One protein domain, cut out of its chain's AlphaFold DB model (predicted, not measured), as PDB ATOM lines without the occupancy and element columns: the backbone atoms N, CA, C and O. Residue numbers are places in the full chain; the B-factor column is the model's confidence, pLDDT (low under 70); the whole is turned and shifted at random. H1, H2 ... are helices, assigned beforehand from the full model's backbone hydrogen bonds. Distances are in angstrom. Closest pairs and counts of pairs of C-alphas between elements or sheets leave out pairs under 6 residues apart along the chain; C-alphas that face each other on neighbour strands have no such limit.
ATOM      1  N   ALA A   2      11.171  -5.282 -35.521       76.06
ATOM      2  CA  ALA A   2      12.545  -5.152 -35.008       76.06
ATOM      3  C   ALA A   2      13.051  -3.694 -35.003       76.06
ATOM      4  O   ALA A   2      13.587  -3.230 -34.002       76.06
ATOM      5  N   LEU A   3      12.772  -2.933 -36.073       78.81
ATOM      6  CA  LEU A   3      13.091  -1.499 -36.140       78.81
ATOM      7  C   LEU A   3      12.365  -0.664 -35.076       78.81
ATOM      8  O   LEU A   3      12.925   0.298 -34.570       78.81
ATOM      9  N   TRP A   4      11.128  -1.029 -34.728       82.75
ATOM     10  CA  TRP A   4      10.349  -0.320 -33.710       82.75
ATOM     11  C   TRP A   4      10.965  -0.511 -32.324       82.75
ATOM     12  O   TRP A   4      11.244   0.469 -31.643       82.75
ATOM     13  N   HIS A   5      11.252  -1.762 -31.943       85.25
ATOM     14  CA  HIS A   5      11.942  -2.068 -30.685       85.25
ATOM     15  C   HIS A   5      13.318  -1.412 -30.616       85.25
ATOM     16  O   HIS A   5      13.685  -0.869 -29.578       85.25
ATOM     17  N   TRP A   6      14.045  -1.387 -31.733       81.25
ATOM     18  CA  TRP A   6      15.321  -0.689 -31.846       81.25
ATOM     19  C   TRP A   6      15.191   0.824 -31.625       81.25
ATOM     20  O   TRP A   6      15.897   1.389 -30.791       81.25
ATOM     21  N   CYS A   7      14.267   1.488 -32.323       84.62
ATOM     22  CA  CYS A   7      14.048   2.927 -32.176       84.62
ATOM     23  C   CYS A   7      13.544   3.292 -30.771       84.62
ATOM     24  O   CYS A   7      14.041   4.244 -30.178       84.62
ATOM     25  N   ALA A   8      12.624   2.509 -30.204       86.81
ATOM     26  CA  ALA A   8      12.124   2.712 -28.846       86.81
ATOM     27  C   ALA A   8      13.243   2.573 -27.806       86.81
ATOM     28  O   ALA A   8      13.381   3.413 -26.922       86.81
ATOM     29  N   GLN A   9      14.094   1.556 -27.945       86.75
ATOM     30  CA  GLN A   9      15.243   1.353 -27.072       86.75
ATOM     31  C   GLN A   9      16.250   2.509 -27.170       86.75
ATOM     32  O   GLN A   9      16.767   2.967 -26.153       86.75
ATOM     33  N   LYS A  10      16.511   3.008 -28.384       86.00
ATOM     34  CA  LYS A  10      17.364   4.185 -28.582       86.00
ATOM     35  C   LYS A  10      16.790   5.438 -27.920       86.00
ATOM     36  O   LYS A  10      17.564   6.217 -27.377       86.00
ATOM     37  N   ASN A  11      15.470   5.621 -27.944       88.88
ATOM     38  CA  ASN A  11      14.815   6.750 -27.281       88.88
ATOM     39  C   ASN A  11      14.947   6.662 -25.754       88.88
ATOM     40  O   ASN A  11      15.357   7.636 -25.138       88.88
ATOM     41  N   VAL A  12      14.719   5.479 -25.175       87.75
ATOM     42  CA  VAL A  12      14.899   5.206 -23.734       87.75
ATOM     43  C   VAL A  12      16.331   5.526 -23.287       87.75
ATOM     44  O   VAL A  12      16.538   6.274 -22.337       87.75
ATOM     45  N   VAL A  13      17.337   5.041 -24.023       86.94
ATOM     46  CA  VAL A  13      18.750   5.328 -23.716       86.94
ATOM     47  C   VAL A  13      19.071   6.819 -23.862       86.94
ATOM     48  O   VAL A  13      19.826   7.365 -23.062       86.94
ATOM     49  N   ARG A  14      18.492   7.495 -24.862       86.88
ATOM     50  CA  ARG A  14      18.656   8.944 -25.060       86.88
ATOM     51  C   ARG A  14      18.067   9.752 -23.903       86.88
ATOM     52  O   ARG A  14      18.619  10.789 -23.557       86.88
ATOM     53  N   GLU A  15      16.976   9.282 -23.311       89.75
ATOM     54  CA  GLU A  15      16.318   9.908 -22.157       89.75
ATOM     55  C   GLU A  15      17.012   9.576 -20.823       89.75
ATOM     56  O   GLU A  15      16.588  10.035 -19.767       89.75
ATOM     57  N   GLY A  16      18.133   8.844 -20.869       86.00
ATOM     58  CA  GLY A  16      18.952   8.510 -19.702       86.00
ATOM     59  C   GLY A  16      18.451   7.290 -18.932       86.00
ATOM     60  O   GLY A  16      19.017   6.936 -17.897       86.00
ATOM     61  N   GLU A  17      17.416   6.620 -19.434       87.19
ATOM     62  CA  GLU A  17      16.900   5.400 -18.840       87.19
ATOM     63  C   GLU A  17      17.742   4.182 -19.231       87.19
ATOM     64  O   GLU A  17      18.366   4.098 -20.298       87.19
ATOM     65  N   ARG A  18      17.745   3.175 -18.353       84.06
ATOM     66  CA  ARG A  18      18.441   1.920 -18.625       84.06
ATOM     67  C   ARG A  18      17.632   1.105 -19.625       84.06
ATOM     68  O   ARG A  18      16.566   0.582 -19.312       84.06
ATOM     69  N   GLY A  19      18.181   0.964 -20.825       82.69
ATOM     70  CA  GLY A  19      17.609   0.107 -21.848       82.69
ATOM     71  C   GLY A  19      17.454  -1.354 -21.391       82.69
ATOM     72  O   GLY A  19      18.236  -1.863 -20.587       82.69
ATOM     73  N   ARG A  20      16.459  -2.050 -21.955       87.44
ATOM     74  CA  ARG A  20      16.289  -3.512 -21.846       87.44
ATOM     75  C   ARG A  20      17.535  -4.277 -22.305       87.44
ATOM     76  O   ARG A  20      18.241  -3.824 -23.205       87.44
ATOM     77  N   THR A  21      17.766  -5.452 -21.729       88.69
ATOM     78  CA  THR A  21      18.851  -6.345 -22.148       88.69
ATOM     79  C   THR A  21      18.584  -6.934 -23.536       88.69
ATOM     80  O   THR A  21      17.446  -6.997 -24.013       88.69
ATOM     81  N   THR A  22      19.652  -7.352 -24.212       85.62
ATOM     82  CA  THR A  22      19.591  -7.890 -25.579       85.62
ATOM     83  C   THR A  22      18.766  -9.172 -25.664       85.62
ATOM     84  O   THR A  22      18.017  -9.363 -26.615       85.62
ATOM     85  N   ASP A  23      18.859 -10.011 -24.642       89.69
ATOM     86  CA  ASP A  23      18.088 -11.234 -24.420       89.69
ATOM     87  C   ASP A  23      16.578 -10.959 -24.345       89.69
ATOM     88  O   ASP A  23      15.800 -11.603 -25.053       89.69
ATOM     89  N   ILE A  24      16.158  -9.943 -23.585       88.62
ATOM     90  CA  ILE A  24      14.746  -9.538 -23.514       88.62
ATOM     91  C   ILE A  24      14.257  -9.028 -24.873       88.62
ATOM     92  O   ILE A  24      13.177  -9.408 -25.326       88.62
ATOM     93  N   LEU A  25      15.046  -8.194 -25.556       88.12
ATOM     94  CA  LEU A  25      14.676  -7.670 -26.875       88.12
ATOM     95  C   LEU A  25      14.548  -8.789 -27.917       88.12
ATOM     96  O   LEU A  25      13.579  -8.810 -28.675       88.12
ATOM     97  N   ALA A  26      15.488  -9.735 -27.932       89.00
ATOM     98  CA  ALA A  26      15.454 -10.887 -28.826       89.00
ATOM     99  C   ALA A  26      14.217 -11.758 -28.575       89.00
ATOM    100  O   ALA A  26      13.521 -12.125 -29.526       89.00
ATOM    101  N   TYR A  27      13.889 -12.025 -27.307       92.75
ATOM    102  CA  TYR A  27      12.672 -12.741 -26.932       92.75
ATOM    103  C   TYR A  27      11.409 -12.016 -27.421       92.75
ATOM    104  O   TYR A  27      10.575 -12.624 -28.090       92.75
ATOM    105  N   MET A  28      11.285 -10.711 -27.158       90.50
ATOM    106  CA  MET A  28      10.108  -9.927 -27.557       90.50
ATOM    107  C   MET A  28       9.924  -9.887 -29.077       90.50
ATOM    108  O   MET A  28       8.811 -10.074 -29.565       90.50
ATOM    109  N   ILE A  29      11.010  -9.674 -29.828       90.50
ATOM    110  CA  ILE A  29      10.974  -9.654 -31.296       90.50
ATOM    111  C   ILE A  29      10.544 -11.020 -31.836       90.50
ATOM    112  O   ILE A  29       9.695 -11.075 -32.723       90.50
ATOM    113  N   THR A  30      11.089 -12.104 -31.282       91.00
ATOM    114  CA  THR A  30      10.781 -13.475 -31.713       91.00
ATOM    115  C   THR A  30       9.331 -13.841 -31.404       91.00
ATOM    116  O   THR A  30       8.625 -14.339 -32.276       91.00
ATOM    117  N   ALA A  31       8.854 -13.531 -30.195       90.94
ATOM    118  CA  ALA A  31       7.474 -13.788 -29.792       90.94
ATOM    119  C   ALA A  31       6.479 -13.023 -30.676       90.94
ATOM    120  O   ALA A  31       5.517 -13.604 -31.171       90.94
ATOM    121  N   GLN A  32       6.731 -11.737 -30.947       89.75
ATOM    122  CA  GLN A  32       5.879 -10.979 -31.862       89.75
ATOM    123  C   GLN A  32       5.953 -11.500 -33.295       89.75
ATOM    124  O   GLN A  32       4.918 -11.557 -33.948       89.75
ATOM    125  N   ALA A  33       7.127 -11.887 -33.796       89.44
ATOM    126  CA  ALA A  33       7.242 -12.457 -35.137       89.44
ATOM    127  C   ALA A  33       6.376 -13.721 -35.288       89.44
ATOM    128  O   ALA A  33       5.625 -13.822 -36.254       89.44
ATOM    129  N   ALA A  34       6.403 -14.615 -34.295       89.81
ATOM    130  CA  ALA A  34       5.583 -15.824 -34.282       89.81
ATOM    131  C   ALA A  34       4.073 -15.525 -34.232       89.81
ATOM    132  O   ALA A  34       3.284 -16.176 -34.913       89.81
ATOM    133  N   GLU A  35       3.645 -14.525 -33.455       87.44
ATOM    134  CA  GLU A  35       2.234 -14.109 -33.432       87.44
ATOM    135  C   GLU A  35       1.789 -13.497 -34.767       87.44
ATOM    136  O   GLU A  35       0.683 -13.766 -35.235       87.44
ATOM    137  N   PHE A  36       2.654 -12.724 -35.425       82.94
ATOM    138  CA  PHE A  36       2.371 -12.187 -36.757       82.94
ATOM    139  C   PHE A  36       2.279 -13.279 -37.817       82.94
ATOM    140  O   PHE A  36       1.404 -13.201 -38.674       82.94
ATOM    141  N   GLU A  37       3.122 -14.306 -37.743       85.25
ATOM    142  CA  GLU A  37       3.062 -15.439 -38.665       85.25
ATOM    143  C   GLU A  37       1.688 -16.124 -38.598       85.25
ATOM    144  O   GLU A  37       1.013 -16.261 -39.622       85.25
ATOM    145  N   LYS A  38       1.185 -16.381 -37.382       84.75
ATOM    146  CA  LYS A  38      -0.168 -16.918 -37.143       84.75
ATOM    147  C   LYS A  38      -1.285 -16.020 -37.689       84.75
ATOM    148  O   LYS A  38      -2.318 -16.518 -38.139       84.75
ATOM    149  N   LEU A  39      -1.111 -14.698 -37.635       78.44
ATOM    150  CA  LEU A  39      -2.068 -13.740 -38.198       78.44
ATOM    151  C   LEU A  39      -2.022 -13.737 -39.732       78.44
ATOM    152  O   LEU A  39      -3.069 -13.796 -40.373       78.44
ATOM    153  N   THR A  40      -0.829 -13.764 -40.327       68.94
ATOM    154  CA  THR A  40      -0.672 -13.812 -41.788       68.94
ATOM    155  C   THR A  40      -1.160 -15.123 -42.402       68.94
ATOM    156  O   THR A  40      -1.684 -15.119 -43.512       68.94
ATOM    157  N   GLU A  41      -1.065 -16.251 -41.692       65.25
ATOM    158  CA  GLU A  41      -1.666 -17.515 -42.135       65.25
ATOM    159  C   GLU A  41      -3.196 -17.449 -42.185       65.25
ATOM    160  O   GLU A  41      -3.795 -17.984 -43.118       65.25
ATOM    161  N   LYS A  42      -3.834 -16.723 -41.255       59.69
ATOM    162  CA  LYS A  42      -5.277 -16.433 -41.315       59.69
ATOM    163  C   LYS A  42      -5.645 -15.499 -42.472       59.69
ATOM    164  O   LYS A  42      -6.733 -15.625 -43.027       59.69
ATOM    165  N   GLU A  43      -4.753 -14.588 -42.856       58.44
ATOM    166  CA  GLU A  43      -4.983 -13.613 -43.933       58.44
ATOM    167  C   GLU A  43      -4.675 -14.136 -45.343       58.44
ATOM    168  O   GLU A  43      -5.163 -13.559 -46.313       58.44
ATOM    169  N   LYS A  44      -3.951 -15.256 -45.502       55.28
ATOM    170  CA  LYS A  44      -3.665 -15.865 -46.822       55.28
ATOM    171  C   LYS A  44      -4.920 -16.264 -47.619       55.28
ATOM    172  O   LYS A  44      -4.826 -16.473 -48.825       55.28
ATOM    173  N   GLY A  45      -6.097 -16.323 -46.989       54.91
ATOM    174  CA  GLY A  45      -7.385 -16.474 -47.679       54.91
ATOM    175  C   GLY A  45      -7.963 -15.172 -48.260       54.91
ATOM    176  O   GLY A  45      -8.917 -15.219 -49.035       54.91
ATOM    177  N   MET A  46      -7.413 -14.005 -47.913       55.50
ATOM    178  CA  MET A  46      -8.007 -12.700 -48.196       55.50
ATOM    179  C   MET A  46      -7.090 -11.816 -49.056       55.50
ATOM    180  O   MET A  46      -6.470 -10.870 -48.593       55.50
TER     181      MET A  46
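Overview. This is residues 2 to 46 of the 80 residues of an uncharacterized protein of Leersia perrieri (UniProt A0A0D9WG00). The model is a lopsided helical hairpin: a shorter helix, H1, folds back through a short link beside the first half of a longer helix, H2, whose far half sticks out as an arm from residue 34 on. The two helices meet only near the first residues of H1, and a gap opens between them toward the link. The printed part has 45 residues with two named helices, H1 then H2, and no named strand; its class is all helix. It is only just loose, close to extended, with a radius of gyration of the C-alphas of 14.0 A and spans of 46 by 19 by 10 A.

Along the chain. H1 holds residues 2 to 14, 18.3 A from first to last C-alpha, and begins at C-alpha 2 at (12.545, -5.152, -35.008). H2 holds residues 22 to 43, 31.2 A long in the same measure, from C-alpha 22 at (19.591, -7.890, -25.579) to C-alpha 43 at (-4.983, -13.613, -43.933).

Arrangement. H1 and H2 only just touch, with 3 pairs of C-alphas within 8 A. The closest C-alphas are those of Ala 2 and Ile 29, 6.0 A apart. H1 touches with residues 2 to 5 alone, and H2 with residues 25 to 29 alone. They run opposite ways at a shallow tilt of 34 degrees, only just short of steep, and form a helical hairpin. Their centres are 17.2 A apart. In both H1 and H2, every O i to N i+4 pair is within hydrogen-bond range.

Size, cuts and confidence. The outline is a rod, and the two C-alphas farthest apart, those of Gly 16 and Gly 45, are 45.8 A from each other. Residues 34 to 46, of which 34 to 43 belong to H2, stand free; the body without them spans 28 by 16 by 8 A. The link from H1 to H2, 7 residues, is short, and the printed part has no cut. The mean pLDDT of the printed part is 82.4, and residues 40 to 46 are under 70.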